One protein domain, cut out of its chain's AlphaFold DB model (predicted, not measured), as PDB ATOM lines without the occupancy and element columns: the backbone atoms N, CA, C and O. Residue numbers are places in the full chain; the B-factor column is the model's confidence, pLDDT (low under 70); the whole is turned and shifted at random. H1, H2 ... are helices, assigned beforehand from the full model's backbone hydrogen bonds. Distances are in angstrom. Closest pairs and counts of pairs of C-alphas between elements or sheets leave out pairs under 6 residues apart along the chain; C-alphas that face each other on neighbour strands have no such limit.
ATOM      1  N   THR A   2      22.578 -26.812   9.668       50.88
ATOM      2  CA  THR A   2      22.241 -27.824   8.647       50.88
ATOM      3  C   THR A   2      21.602 -27.140   7.433       50.88
ATOM      4  O   THR A   2      20.921 -26.126   7.612       50.88
ATOM      5  N   GLY A   3      21.776 -27.673   6.221       67.88
ATOM      6  CA  GLY A   3      21.206 -27.109   4.984       67.88
ATOM      7  C   GLY A   3      21.823 -25.767   4.559       67.88
ATOM      8  O   GLY A   3      22.798 -25.330   5.158       67.88
ATOM      9  N   ASP A   4      21.231 -25.102   3.562       78.62
ATOM     10  CA  ASP A   4      21.723 -23.839   2.979       78.62
ATOM     11  C   ASP A   4      21.711 -22.673   3.999       78.62
ATOM     12  O   ASP A   4      20.640 -22.128   4.308       78.62
ATOM     13  N   PRO A   5      22.874 -22.273   4.555       82.81
ATOM     14  CA  PRO A   5      22.921 -21.237   5.578       82.81
ATOM     15  C   PRO A   5      22.700 -19.839   4.986       82.81
ATOM     16  O   PRO A   5      22.074 -19.003   5.643       82.81
ATOM     17  N   ALA A   6      23.141 -19.589   3.748       85.75
ATOM     18  CA  ALA A   6      22.951 -18.311   3.069       85.75
ATOM     19  C   ALA A   6      21.469 -18.089   2.743       85.75
ATOM     20  O   ALA A   6      20.919 -17.032   3.053       85.75
ATOM     21  N   GLY A   7      20.789 -19.106   2.206       87.94
ATOM     22  CA  GLY A   7      19.349 -19.074   1.955       87.94
ATOM     23  C   GLY A   7      18.533 -18.858   3.227       87.94
ATOM     24  O   GLY A   7      17.620 -18.033   3.242       87.94
ATOM     25  N   LYS A   8      18.896 -19.513   4.338       90.19
ATOM     26  CA  LYS A   8      18.248 -19.282   5.643       90.19
ATOM     27  C   LYS A   8      18.429 -17.850   6.145       90.19
ATOM     28  O   LYS A   8      17.470 -17.259   6.641       90.19
ATOM     29  N   CYS A   9      19.625 -17.283   5.996       93.06
ATOM     30  CA  CYS A   9      19.886 -15.887   6.346       93.06
ATOM     31  C   CYS A   9      19.081 -14.923   5.462       93.06
ATOM     32  O   CYS A   9      18.482 -13.983   5.981       93.06
ATOM     33  N   ALA A  10      18.972 -15.209   4.163       92.56
ATOM     34  CA  ALA A  10      18.178 -14.415   3.228       92.56
ATOM     35  C   ALA A  10      16.685 -14.418   3.575       92.56
ATOM     36  O   ALA A  10      16.033 -13.373   3.570       92.56
ATOM     37  N   VAL A  11      16.141 -15.584   3.943       94.31
ATOM     38  CA  VAL A  11      14.762 -15.699   4.435       94.31
ATOM     39  C   VAL A  11      14.576 -14.841   5.689       94.31
ATOM     40  O   VAL A  11      13.657 -14.023   5.722       94.31
ATOM     41  N   ALA A  12      15.471 -14.940   6.674       94.25
ATOM     42  CA  ALA A  12      15.407 -14.109   7.879       94.25
ATOM     43  C   ALA A  12      15.468 -12.599   7.561       94.25
ATOM     44  O   ALA A  12      14.644 -11.833   8.059       94.25
ATOM     45  N   ALA A  13      16.368 -12.177   6.669       92.75
ATOM     46  CA  ALA A  13      16.512 -10.783   6.243       92.75
ATOM     47  C   ALA A  13      15.298 -10.249   5.453       92.75
ATOM     48  O   ALA A  13      15.034  -9.042   5.447       92.75
ATOM     49  N   SER A  14      14.558 -11.131   4.770       93.06
ATOM     50  CA  SER A  14      13.306 -10.780   4.085       93.06
ATOM     51  C   SER A  14      12.123 -10.622   5.042       93.06
ATOM     52  O   SER A  14      11.263  -9.774   4.807       93.06
ATOM     53  N   MET A  15      12.096 -11.401   6.127       95.38
ATOM     54  CA  MET A  15      11.060 -11.329   7.160       95.38
ATOM     55  C   MET A  15      11.250 -10.111   8.063       95.38
ATOM     56  O   MET A  15      10.274  -9.462   8.434       95.38
ATOM     57  N   GLU A  16      12.501  -9.774   8.380       93.44
ATOM     58  CA  GLU A  16      12.847  -8.622   9.204       93.44
ATOM     59  C   GLU A  16      13.873  -7.734   8.484       93.44
ATOM     60  O   GLU A  16      15.084  -7.952   8.574       93.44
ATOM     61  N   PRO A  17      13.411  -6.687   7.772       87.88
ATOM     62  CA  PRO A  17      14.285  -5.847   6.969       87.88
ATOM     63  C   PRO A  17      15.422  -5.125   7.710       87.88
ATOM     64  O   PRO A  17      16.362  -4.666   7.054       87.88
ATOM     65  N   GLY A  18      15.326  -4.999   9.036       91.62
ATOM     66  CA  GLY A  18      16.348  -4.418   9.910       91.62
ATOM     67  C   GLY A  18      17.335  -5.433  10.490       91.62
ATOM     68  O   GLY A  18      18.234  -5.029  11.220       91.62
ATOM     69  N   PHE A  19      17.207  -6.728  10.179       95.88
ATOM     70  CA  PHE A  19      18.033  -7.781  10.771       95.88
ATOM     71  C   PHE A  19      19.452  -7.790  10.176       95.88
ATOM     72  O   PHE A  19      19.796  -8.598   9.307       95.88
ATOM     73  N   ALA A  20      20.295  -6.872  10.656       96.94
ATOM     74  CA  ALA A  20      21.645  -6.639  10.148       96.94
ATOM     75  C   ALA A  20      22.524  -7.892  10.205       96.94
ATOM     76  O   ALA A  20      23.220  -8.201   9.243       96.94
ATOM     77  N   MET A  21      22.461  -8.663  11.293       96.69
ATOM     78  CA  MET A  21      23.273  -9.876  11.413       96.69
ATOM     79  C   MET A  21      22.917 -10.944  10.368       96.69
ATOM     80  O   MET A  21      23.819 -11.578   9.827       96.69
ATOM     81  N   ALA A  22      21.633 -11.118  10.034       96.38
ATOM     82  CA  ALA A  22      21.223 -12.052   8.984       96.38
ATOM     83  C   ALA A  22      21.792 -11.632   7.619       96.38
ATOM     84  O   ALA A  22      22.410 -12.441   6.935       96.38
ATOM     85  N   MET A  23      21.680 -10.349   7.269       97.44
ATOM     86  CA  MET A  23      22.245  -9.808   6.027       97.44
ATOM     87  C   MET A  23      23.776  -9.909   5.970       97.44
ATOM     88  O   MET A  23      24.337 -10.217   4.918       97.44
ATOM     89  N   ALA A  24      24.466  -9.662   7.088       97.44
ATOM     90  CA  ALA A  24      25.920  -9.768   7.154       97.44
ATOM     91  C   ALA A  24      26.387 -11.219   6.978       97.44
ATOM     92  O   ALA A  24      27.292 -11.476   6.188       97.44
ATOM     93  N   LEU A  25      25.748 -12.173   7.665       96.06
ATOM     94  CA  LEU A  25      26.066 -13.597   7.539       96.06
ATOM     95  C   LEU A  25      25.744 -14.138   6.145       96.06
ATOM     96  O   LEU A  25      26.549 -14.881   5.596       96.06
ATOM     97  N   GLU A  26      24.623 -13.732   5.546       94.81
ATOM     98  CA  GLU A  26      24.304 -14.051   4.149       94.81
ATOM     99  C   GLU A  26      25.442 -13.624   3.214       94.81
ATOM    100  O   GLU A  26      25.938 -14.436   2.434       94.81
ATOM    101  N   ALA A  27      25.895 -12.373   3.330       95.88
ATOM    102  CA  ALA A  27      26.985 -11.858   2.512       95.88
ATOM    103  C   ALA A  27      28.302 -12.609   2.759       95.88
ATOM    104  O   ALA A  27      28.992 -12.937   1.795       95.88
ATOM    105  N   PHE A  28      28.633 -12.923   4.018       95.31
ATOM    106  CA  PHE A  28      29.810 -13.728   4.349       95.31
ATOM    107  C   PHE A  28      29.743 -15.126   3.730       95.31
ATOM    108  O   PHE A  28      30.706 -15.537   3.093       95.31
ATOM    109  N   PHE A  29      28.615 -15.835   3.838       90.75
ATOM    110  CA  PHE A  29      28.476 -17.169   3.248       90.75
ATOM    111  C   PHE A  29      28.590 -17.159   1.721       90.75
ATOM    112  O   PHE A  29      29.165 -18.088   1.163       90.75
ATOM    113  N   ILE A  30      28.102 -16.110   1.049       89.56
ATOM    114  CA  ILE A  30      28.266 -15.956  -0.405       89.56
ATOM    115  C   ILE A  30      29.746 -15.796  -0.759       89.56
ATOM    116  O   ILE A  30      30.270 -16.525  -1.597       89.56
ATOM    117  N   VAL A  31      30.451 -14.861  -0.120       88.50
ATOM    118  CA  VAL A  31      31.843 -14.583  -0.498       88.50
ATOM    119  C   VAL A  31      32.816 -15.684  -0.060       88.50
ATOM    120  O   VAL A  31      33.803 -15.955  -0.742       88.50
ATOM    121  N   MET A  32      32.512 -16.374   1.042       87.06
ATOM    122  CA  MET A  32      33.299 -17.493   1.568       87.06
ATOM    123  C   MET A  32      33.026 -18.821   0.854       87.06
ATOM    124  O   MET A  32      33.695 -19.808   1.148       87.06
ATOM    125  N   SER A  33      32.117 -18.867  -0.125       81.19
ATOM    126  CA  SER A  33      31.970 -20.043  -0.994       81.19
ATOM    127  C   SER A  33      33.102 -20.169  -2.031       81.19
ATOM    128  O   SER A  33      33.259 -21.194  -2.697       81.19
ATOM    129  N   GLY A  34      33.942 -19.131  -2.147       74.69
ATOM    130  CA  GLY A  34      35.150 -19.112  -2.977       74.69
ATOM    131  C   GLY A  34      34.909 -18.735  -4.438       74.69
ATOM    132  O   GLY A  34      35.874 -18.523  -5.171       74.69
ATOM    133  N   GLY A  35      33.644 -18.615  -4.855       76.19
ATOM    134  CA  GLY A  35      33.257 -18.280  -6.227       76.19
ATOM    135  C   GLY A  35      32.801 -16.836  -6.453       76.19
ATOM    136  O   GLY A  35      32.748 -16.407  -7.602       76.19
ATOM    137  N   ALA A  36      32.477 -16.083  -5.399       84.25
ATOM    138  CA  ALA A  36      31.870 -14.756  -5.515       84.25
ATOM    139  C   ALA A  36      32.813 -13.636  -5.052       84.25
ATOM    140  O   ALA A  36      33.216 -13.570  -3.888       84.25
ATOM    141  N   ASN A  37      33.143 -12.707  -5.951       86.31
ATOM    142  CA  ASN A  37      33.941 -11.537  -5.604       86.31
ATOM    143  C   ASN A  37      33.084 -10.473  -4.900       86.31
ATOM    144  O   ASN A  37      32.213  -9.851  -5.506       86.31
ATOM    145  N   GLY A  38      33.386 -10.194  -3.629       86.69
ATOM    146  CA  GLY A  38      32.610  -9.265  -2.798       86.69
ATOM    147  C   GLY A  38      32.569  -7.797  -3.264       86.69
ATOM    148  O   GLY A  38      31.825  -6.995  -2.690       86.69
ATOM    149  N   ARG A  39      33.356  -7.408  -4.279       87.94
ATOM    150  CA  ARG A  39      33.256  -6.084  -4.923       87.94
ATOM    151  C   ARG A  39      32.276  -6.041  -6.085       87.94
ATOM    152  O   ARG A  39      31.764  -4.965  -6.379       87.94
ATOM    153  N   THR A  40      32.098  -7.156  -6.784       89.62
ATOM    154  CA  THR A  40      31.393  -7.196  -8.072       89.62
ATOM    155  C   THR A  40      30.142  -8.056  -8.037       89.62
ATOM    156  O   THR A  40      29.274  -7.860  -8.879       89.62
ATOM    157  N   ASP A  41      30.022  -8.975  -7.079       91.75
ATOM    158  CA  ASP A  41      28.802  -9.746  -6.873       91.75
ATOM    159  C   ASP A  41      27.645  -8.811  -6.487       91.75
ATOM    160  O   ASP A  41      27.688  -8.121  -5.464       91.75
ATOM    161  N   GLU A  42      26.612  -8.764  -7.328       94.06
ATOM    162  CA  GLU A  42      25.504  -7.814  -7.196       94.06
ATOM    163  C   GLU A  42      24.750  -7.974  -5.871       94.06
ATOM    164  O   GLU A  42      24.339  -6.982  -5.259       94.06
ATOM    165  N   ARG A  43      24.598  -9.217  -5.399       93.62
ATOM    166  CA  ARG A  43      23.898  -9.522  -4.151       93.62
ATOM    167  C   ARG A  43      24.714  -9.042  -2.961       93.62
ATOM    168  O   ARG A  43      24.171  -8.346  -2.103       93.62
ATOM    169  N   VAL A  44      26.017  -9.317  -2.939       94.56
ATOM    170  CA  VAL A  44      26.925  -8.835  -1.886       94.56
ATOM    171  C   VAL A  44      27.007  -7.308  -1.886       94.56
ATOM    172  O   VAL A  44      26.920  -6.691  -0.825       94.56
ATOM    173  N   VAL A  45      27.108  -6.668  -3.055       96.12
ATOM    174  CA  VAL A  45      27.120  -5.200  -3.180       96.12
ATOM    175  C   VAL A  45      25.823  -4.585  -2.645       96.12
ATOM    176  O   VAL A  45      25.863  -3.585  -1.920       96.12
ATOM    177  N   SER A  46      24.675  -5.188  -2.961       96.56
ATOM    178  CA  SER A  46      23.368  -4.764  -2.453       96.56
ATOM    179  C   SER A  46      23.279  -4.889  -0.927       96.56
ATOM    180  O   SER A  46      22.926  -3.921  -0.245       96.56
ATOM    181  N   LEU A  47      23.683  -6.039  -0.373       97.06
ATOM    182  CA  LEU A  47      23.708  -6.290   1.072       97.06
ATOM    183  C   LEU A  47      24.627  -5.304   1.799       97.06
ATOM    184  O   LEU A  47      24.194  -4.680   2.765       97.06
ATOM    185  N   ARG A  48      25.850  -5.079   1.303       97.25
ATOM    186  CA  ARG A  48      26.796  -4.095   1.865       97.25
ATOM    187  C   ARG A  48      26.201  -2.692   1.917       97.25
ATOM    188  O   ARG A  48      26.273  -2.035   2.948       97.25
ATOM    189  N   ARG A  49      25.556  -2.237   0.836       97.19
ATOM    190  CA  ARG A  49      24.909  -0.913   0.798       97.19
ATOM    191  C   ARG A  49      23.810  -0.791   1.851       97.19
ATOM    192  O   ARG A  49      23.718   0.226   2.533       97.19
ATOM    193  N   ARG A  50      22.976  -1.822   1.983       97.06
ATOM    194  CA  ARG A  50      21.873  -1.841   2.948       97.06
ATOM    195  C   ARG A  50      22.368  -1.910   4.392       97.06
ATOM    196  O   ARG A  50      21.849  -1.199   5.245       97.06
ATOM    197  N   LEU A  51      23.386  -2.721   4.652       98.00
ATOM    198  CA  LEU A  51      24.051  -2.801   5.949       98.00
ATOM    199  C   LEU A  51      24.685  -1.465   6.335       98.00
ATOM    200  O   LEU A  51      24.491  -1.011   7.458       98.00
ATOM    201  N   GLN A  52      25.367  -0.802   5.398       97.88
ATOM    202  CA  GLN A  52      25.938   0.522   5.636       97.88
ATOM    203  C   GLN A  52      24.853   1.543   5.999       97.88
ATOM    204  O   GLN A  52      25.013   2.276   6.968       97.88
ATOM    205  N   TYR A  53      23.708   1.526   5.311       97.56
ATOM    206  CA  TYR A  53      22.574   2.387   5.662       97.56
ATOM    207  C   TYR A  53      22.070   2.160   7.100       97.56
ATOM    208  O   TYR A  53      21.767   3.125   7.801       97.56
ATOM    209  N   LEU A  54      22.002   0.904   7.563       97.25
ATOM    210  CA  LEU A  54      21.619   0.591   8.947       97.25
ATOM    211  C   LEU A  54      22.663   1.069   9.964       97.25
ATOM    212  O   LEU A  54      22.291   1.542  11.038       97.25
ATOM    213  N   VAL A  55      23.954   0.988   9.627       97.62
ATOM    214  CA  VAL A  55      25.036   1.541  10.456       97.62
ATOM    215  C   VAL A  55      24.909   3.061  10.560       97.62
ATOM    216  O   VAL A  55      24.893   3.588  11.673       97.62
ATOM    217  N   ASP A  56      24.761   3.746   9.426       97.25
ATOM    218  CA  ASP A  56      24.676   5.211   9.346       97.25
ATOM    219  C   ASP A  56      23.419   5.756  10.036       97.25
ATOM    220  O   ASP A  56      23.430   6.844  10.603       97.25
ATOM    221  N   SER A  57      22.342   4.971  10.030       95.75
ATOM    222  CA  SER A  57      21.075   5.306  10.686       95.75
ATOM    223  C   SER A  57      21.015   4.847  12.151       95.75
ATOM    224  O   SER A  57      19.944   4.855  12.751       95.75
ATOM    225  N   HIS A  58      22.145   4.433  12.738       92.81
ATOM    226  CA  HIS A  58      22.264   3.978  14.131       92.81
ATOM    227  C   HIS A  58      21.349   2.797  14.517       92.81
ATOM    228  O   HIS A  58      21.007   2.628  15.686       92.81
ATOM    229  N   HIS A  59      20.995   1.945  13.553       92.81
ATOM    230  CA  HIS A  59      20.184   0.740  13.767       92.81
ATOM    231  C   HIS A  59      21.010  -0.521  14.059       92.81
ATOM    232  O   HIS A  59      20.433  -1.549  14.391       92.81
ATOM    233  N   CYS A  60      22.339  -0.449  13.968       95.81
ATOM    234  CA  CYS A  60      23.234  -1.563  14.287       95.81
ATOM    235  C   CYS A  60      23.839  -1.409  15.688       95.81
ATOM    236  O   CYS A  60      24.402  -0.358  16.012       95.81
ATOM    237  N   ASN A  61      23.823  -2.475  16.488       93.75
ATOM    238  CA  ASN A  61      24.593  -2.571  17.733       93.75
ATOM    239  C   ASN A  61      26.102  -2.773  17.457       93.75
ATOM    240  O   ASN A  61      26.538  -2.828  16.307       93.75
ATOM    241  N   PHE A  62      26.932  -2.852  18.505       92.62
ATOM    242  CA  PHE A  62      28.387  -2.980  18.332       92.62
ATOM    243  C   PHE A  62      28.786  -4.247  17.564       92.62
ATOM    244  O   PHE A  62      29.568  -4.154  16.622       92.62
ATOM    245  N   ARG A  63      28.194  -5.400  17.900       95.00
ATOM    246  CA  ARG A  63      28.425  -6.673  17.205       95.00
ATOM    247  C   ARG A  63      28.144  -6.545  15.712       95.00
ATOM    248  O   ARG A  63      28.971  -6.909  14.883       95.00
ATOM    249  N   GLU A  64      26.982  -6.005  15.365       96.94
ATOM    250  CA  GLU A  64      26.568  -5.817  13.974       96.94
ATOM    251  C   GLU A  64      27.512  -4.874  13.234       96.94
ATOM    252  O   GLU A  64      27.941  -5.196  12.130       96.94
ATOM    253  N   ARG A  65      27.924  -3.765  13.856       97.00
ATOM    254  CA  ARG A  65      28.916  -2.857  13.265       97.00
ATOM    255  C   ARG A  65      30.257  -3.548  13.009       97.00
ATOM    256  O   ARG A  65      30.829  -3.321  11.947       97.00
ATOM    257  N   SER A  66      30.726  -4.413  13.910       96.94
ATOM    258  CA  SER A  66      31.962  -5.187  13.711       96.94
ATOM    259  C   SER A  66      31.854  -6.144  12.523       96.94
ATOM    260  O   SER A  66      32.750  -6.177  11.684       96.94
ATOM    261  N   PHE A  67      30.735  -6.863  12.387       98.19
ATOM    262  CA  PHE A  67      30.494  -7.732  11.228       98.19
ATOM    263  C   PHE A  67      30.392  -6.943   9.919       98.19
ATOM    264  O   PHE A  67      30.956  -7.367   8.913       98.19
ATOM    265  N   VAL A  68      29.719  -5.789   9.914       98.31
ATOM    266  CA  VAL A  68      29.625  -4.930   8.722       98.31
ATOM    267  C   VAL A  68      31.002  -4.391   8.332       98.31
ATOM    268  O   VAL A  68      31.392  -4.497   7.171       98.31
ATOM    269  N   ALA A  69      31.779  -3.876   9.287       97.94
ATOM    270  CA  ALA A  69      33.132  -3.390   9.028       97.94
ATOM    271  C   ALA A  69      34.042  -4.506   8.485       97.94
ATOM    272  O   ALA A  69      34.726  -4.311   7.476       97.94
ATOM    273  N   ALA A  70      33.990  -5.695   9.095       97.75
ATOM    274  CA  ALA A  70      34.731  -6.862   8.636       97.75
ATOM    275  C   ALA A  70      34.304  -7.299   7.228       97.75
ATOM    276  O   ALA A  70      35.164  -7.568   6.396       97.75
ATOM    277  N   LEU A  71      33.004  -7.304   6.917       97.62
ATOM    278  CA  LEU A  71      32.499  -7.641   5.583       97.62
ATOM    279  C   LEU A  71      33.026  -6.664   4.529       97.62
ATOM    280  O   LEU A  71      33.486  -7.089   3.474       97.62
ATOM    281  N   HIS A  72      33.015  -5.359   4.813       95.56
ATOM    282  CA  HIS A  72      33.577  -4.364   3.901       95.56
ATOM    283  C   HIS A  72      35.076  -4.585   3.673       95.56
ATOM    284  O   HIS A  72      35.511  -4.607   2.523       95.56
ATOM    285  N   ALA A  73      35.853  -4.796   4.740       92.81
ATOM    286  CA  ALA A  73      37.279  -5.095   4.628       92.81
ATOM    287  C   ALA A  73      37.533  -6.377   3.821       92.81
ATOM    288  O   ALA A  73      38.342  -6.365   2.890       92.81
ATOM    289  N   TRP A  74      36.791  -7.447   4.108       92.50
ATOM    290  CA  TRP A  74      36.894  -8.729   3.418       92.50
ATOM    291  C   TRP A  74      36.588  -8.564   1.929       92.50
ATOM    292  O   TRP A  74      37.408  -8.919   1.085       92.50
ATOM    293  N   SER A  75      35.448  -7.949   1.591       91.06
ATOM    294  CA  SER A  75      35.037  -7.711   0.203       91.06
ATOM    295  C   SER A  75      36.031  -6.836  -0.549       91.06
ATOM    296  O   SER A  75      36.217  -7.004  -1.750       91.06
ATOM    297  N   ASP A  76      36.721  -5.934   0.145       87.19
ATOM    298  CA  ASP A  76      37.774  -5.112  -0.435       87.19
ATOM    299  C   ASP A  76      39.139  -5.840  -0.505       87.19
ATOM    300  O   ASP A  76      40.169  -5.230  -0.806       87.19
ATOM    301  N   GLY A  77      39.200  -7.149  -0.267       83.12
ATOM    302  CA  GLY A  77      40.446  -7.923  -0.279       83.12
ATOM    303  C   GLY A  77      41.392  -7.599   0.882       83.12
ATOM    304  O   GLY A  77      42.498  -8.130   0.934       83.12
ATOM    305  N   ARG A  78      40.970  -6.774   1.849       87.69
ATOM    306  CA  ARG A  78      41.684  -6.500   3.109       87.69
ATOM    307  C   ARG A  78      41.337  -7.589   4.130       87.69
ATOM    308  O   ARG A  78      40.893  -7.318   5.239       87.69
ATOM    309  N   ILE A  79      41.525  -8.850   3.737       88.56
ATOM    310  CA  ILE A  79      41.025 -10.026   4.469       88.56
ATOM    311  C   ILE A  79      41.656 -10.142   5.871       88.56
ATOM    312  O   ILE A  79      40.963 -10.459   6.834       88.56
ATOM    313  N   ARG A  80      42.944  -9.804   6.033       88.94
ATOM    314  CA  ARG A  80      43.590  -9.766   7.362       88.94
ATOM    315  C   ARG A  80      43.026  -8.675   8.275       88.94
ATOM    316  O   ARG A  80      42.941  -8.888   9.478       88.94
ATOM    317  N   GLU A  81      42.620  -7.535   7.718       92.75
ATOM    318  CA  GLU A  81      41.950  -6.481   8.490       92.75
ATOM    319  C   GLU A  81      40.556  -6.935   8.932       92.75
ATOM    320  O   GLU A  81      40.193  -6.744  10.087       92.75
ATOM    321  N   ALA A  82      39.811  -7.613   8.052       94.75
ATOM    322  CA  ALA A  82      38.538  -8.229   8.417       94.75
ATOM    323  C   ALA A  82      38.691  -9.204   9.595       94.75
ATOM    324  O   ALA A  82      37.901  -9.157  10.537       94.75
ATOM    325  N   ALA A  83      39.742 -10.033   9.571       95.88
ATOM    326  CA  ALA A  83      40.067 -10.914  10.684       95.88
ATOM    327  C   ALA A  83      40.395 -10.121  11.961       95.88
ATOM    328  O   ALA A  83      39.822 -10.390  13.009       95.88
ATOM    329  N   ALA A  84      41.248  -9.096  11.884       96.00
ATOM    330  CA  ALA A  84      41.605  -8.279  13.046       96.00
ATOM    331  C   ALA A  84      40.386  -7.604  13.707       96.00
ATOM    332  O   ALA A  84      40.300  -7.559  14.932       96.00
ATOM    333  N   ILE A  85      39.418  -7.131  12.911       96.88
ATOM    334  CA  ILE A  85      38.169  -6.535  13.412       96.88
ATOM    335  C   ILE A  85      37.366  -7.551  14.239       96.88
ATOM    336  O   ILE A  85      36.902  -7.230  15.334       96.88
ATOM    337  N   LEU A  86      37.197  -8.776  13.732       97.50
ATOM    338  CA  LEU A  86      36.431  -9.812  14.428       97.50
ATOM    339  C   LEU A  86      37.196 -10.424  15.609       97.50
ATOM    340  O   LEU A  86      36.573 -10.764  16.610       97.50
ATOM    341  N   GLU A  87      38.525 -10.518  15.540       96.69
ATOM    342  CA  GLU A  87      39.360 -10.910  16.685       96.69
ATOM    343  C   GLU A  87      39.221  -9.899  17.827       96.69
ATOM    344  O   GLU A  87      39.011 -10.293  18.971       96.69
ATOM    345  N   GLY A  88      39.231  -8.598  17.517       95.31
ATOM    346  CA  GLY A  88      38.973  -7.550  18.505       95.31
ATOM    347  C   GLY A  88      37.603  -7.690  19.173       95.31
ATOM    348  O   GLY A  88      37.476  -7.478  20.375       95.31
ATOM    349  N   TRP A  89      36.579  -8.114  18.426       95.06
ATOM    350  CA  TRP A  89      35.266  -8.423  18.997       95.06
ATOM    351  C   TRP A  89      35.288  -9.649  19.922       95.06
ATOM    352  O   TRP A  89      34.661  -9.620  20.982       95.06
ATOM    353  N   LEU A  90      36.016 -10.709  19.563       95.00
ATOM    354  CA  LEU A  90      36.111 -11.924  20.379       95.00
ATOM    355  C   LEU A  90      36.855 -11.724  21.703       95.00
ATOM    356  O   LEU A  90      36.605 -12.490  22.633       95.00
ATOM    357  N   LEU A  91      37.713 -10.705  21.818       91.69
ATOM    358  CA  LEU A  91      38.317 -10.328  23.102       91.69
ATOM    359  C   LEU A  91      37.249  -9.927  24.130       91.69
ATOM    360  O   LEU A  91      37.346 -10.301  25.296       91.69
ATOM    361  N   GLU A  92      36.215  -9.213  23.685       90.69
ATOM    362  CA  GLU A  92      35.111  -8.755  24.535       90.69
ATOM    363  C   GLU A  92      34.002  -9.806  24.664       90.69
ATOM    364  O   GLU A  92      33.340  -9.911  25.696       90.69
ATOM    365  N   GLN A  93      33.755 -10.576  23.599       93.81
ATOM    366  CA  GLN A  93      32.675 -11.561  23.523       93.81
ATOM    367  C   GLN A  93      33.193 -12.934  23.071       93.81
ATOM    368  O   GLN A  93      32.904 -13.372  21.953       93.81
ATOM    369  N   PRO A  94      33.891 -13.679  23.951       94.00
ATOM    370  CA  PRO A  94      34.492 -14.968  23.596       94.00
ATOM    371  C   PRO A  94      33.458 -16.039  23.224       94.00
ATOM    372  O   PRO A  94      33.804 -17.048  22.616       94.00
ATOM    373  N   HIS A  95      32.181 -15.845  23.576       94.06
ATOM    374  CA  HIS A  95      31.102 -16.807  23.323       94.06
ATOM    375  C   HIS A  95      30.397 -16.643  21.971       94.06
ATOM    376  O   HIS A  95      29.439 -17.366  21.690       94.06
ATOM    377  N   ASP A  96      30.830 -15.709  21.124       94.06
ATOM    378  CA  ASP A  96      30.212 -15.500  19.816       94.06
ATOM    379  C   ASP A  96      30.686 -16.532  18.780       94.06
ATOM    380  O   ASP A  96      31.599 -16.292  17.990       94.06
ATOM    381  N   VAL A  97      30.020 -17.690  18.744       91.88
ATOM    382  CA  VAL A  97      30.333 -18.779  17.798       91.88
ATOM    383  C   VAL A  97      30.252 -18.357  16.326       91.88
ATOM    384  O   VAL A  97      30.944 -18.933  15.490       91.88
ATOM    385  N   LEU A  98      29.430 -17.357  15.986       93.25
ATOM    386  CA  LEU A  98      29.321 -16.880  14.606       93.25
ATOM    387  C   LEU A  98      30.570 -16.096  14.209       93.25
ATOM    388  O   LEU A  98      31.061 -16.275  13.098       93.25
ATOM    389  N   ALA A  99      31.112 -15.282  15.119       96.12
ATOM    390  CA  ALA A  99      32.363 -14.569  14.880       96.12
ATOM    391  C   ALA A  99      33.531 -15.552  14.750       96.12
ATOM    392  O   ALA A  99      34.300 -15.442  13.797       96.12
ATOM    393  N   VAL A 100      33.601 -16.568  15.623       95.94
ATOM    394  CA  VAL A 100      34.599 -17.647  15.500       95.94
ATOM    395  C   VAL A 100      34.466 -18.361  14.156       95.94
ATOM    396  O   VAL A 100      35.473 -18.605  13.500       95.94
ATOM    397  N   ARG A 101      33.242 -18.666  13.703       93.56
ATOM    398  CA  ARG A 101      33.033 -19.345  12.419       93.56
ATOM    399  C   ARG A 101      33.502 -18.504  11.230       93.56
ATOM    400  O   ARG A 101      34.220 -19.023  10.381       93.56
ATOM    401  N   VAL A 102      33.119 -17.228  11.176       96.25
ATOM    402  CA  VAL A 102      33.545 -16.309  10.106       96.25
ATOM    403  C   VAL A 102      35.065 -16.132  10.125       96.25
ATOM    404  O   VAL A 102      35.694 -16.124   9.068       96.25
ATOM    405  N   LEU A 103      35.686 -16.052  11.304       96.62
ATOM    406  CA  LEU A 103      37.143 -16.018  11.437       96.62
ATOM    407  C   LEU A 103      37.808 -17.302  10.952       96.62
ATOM    408  O   LEU A 103      38.787 -17.229  10.215       96.62
TER     409      LEU A 103
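AT A GLANCE: This is residues 2 to 103 of the 654 residues of the protein "Tetratricopeptide repeat protein 38" of Cafeteria roenbergensis (UniProt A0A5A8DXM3). Six helices run to and fro, each folding back against the one before it, round a core of three, H2, H3 and H4, whose centres make a triangle. H1 packs on H2 at one side of this core and H5 packs on H4 at the other, while H6, short and last, folds back from H5 toward H2 and H4. The printed part has 102 residues with six named helices, H1 to H6 in order along the chain, and no named strand; the class is all helix. The whole is compact, with a radius of gyration of the C-alphas of 12.5 A, and rounded, spanning 31 by 31 by 28 A.

IN THESE COORDINATES: The longest helix by residues is H3, residues 42 to 56, 21.1 A from first to last C-alpha, beginning at C-alpha 42 at (25.504, -7.814, -7.196). Before it come H1, residues 5 to 15, with C-alpha 5 at (22.921, -21.237, 5.578), and H2, residues 20 to 31, 16.7 A long. After it come H4, residues 62 to 75, 19.9 A; H5, residues 79 to 92, 21.0 A; and H6, residues 97 to 103, 9.7 A, ending at C-alpha 103 at (37.143, -16.018, 11.437).

HOW THE PARTS SIT: H2, H3 and H4 form a bundle that runs up and down, each helix against the one before it. H3 touches H2, closest at the C-alphas of Val 44 and Ala 27, 5.3 A apart, at a shallow tilt of 30 degrees, opposite ways. H3 and H4 touch at the C-alphas of Val 55 and Arg 65, 6.5 A apart; their tilt of 36 degrees is only just steep. H2 and H4 touch, closest at the C-alphas of Met 21 and Glu 64, 5.8 A, and run the same way at a shallow 23 degrees. H1 and H2 form a hairpin, closest at the C-alphas of Ala 6 and Glu 26, 4.6 A. H4 and H5 form another, at a shallow tilt of 15 degrees, with the C-alphas of Ala 70 and Ala 82 4.1 A apart. H6 touches H5, closest at the C-alphas of Leu 103 and Ala 83, 5.9 A. H6 is close to H2 but not clearly touching, the C-alphas of Val 102 and Phe 28 being 7.3 A apart. H1 and H3 are apart. Every O i to N i+4 pair is within hydrogen-bond range in H1, H2, H3, H4 and H6; in H5 9 of 10 are.

THE WHOLE: The C-alphas farthest apart, those of Thr 2 and Ser 57, are 33.2 A apart. The printed part has no cut. The link from H2 to H3 is short, with 10 residues; the other four links are tight. The mean pLDDT of the printed part is 92.4, and residues 2 to 3 are under 70.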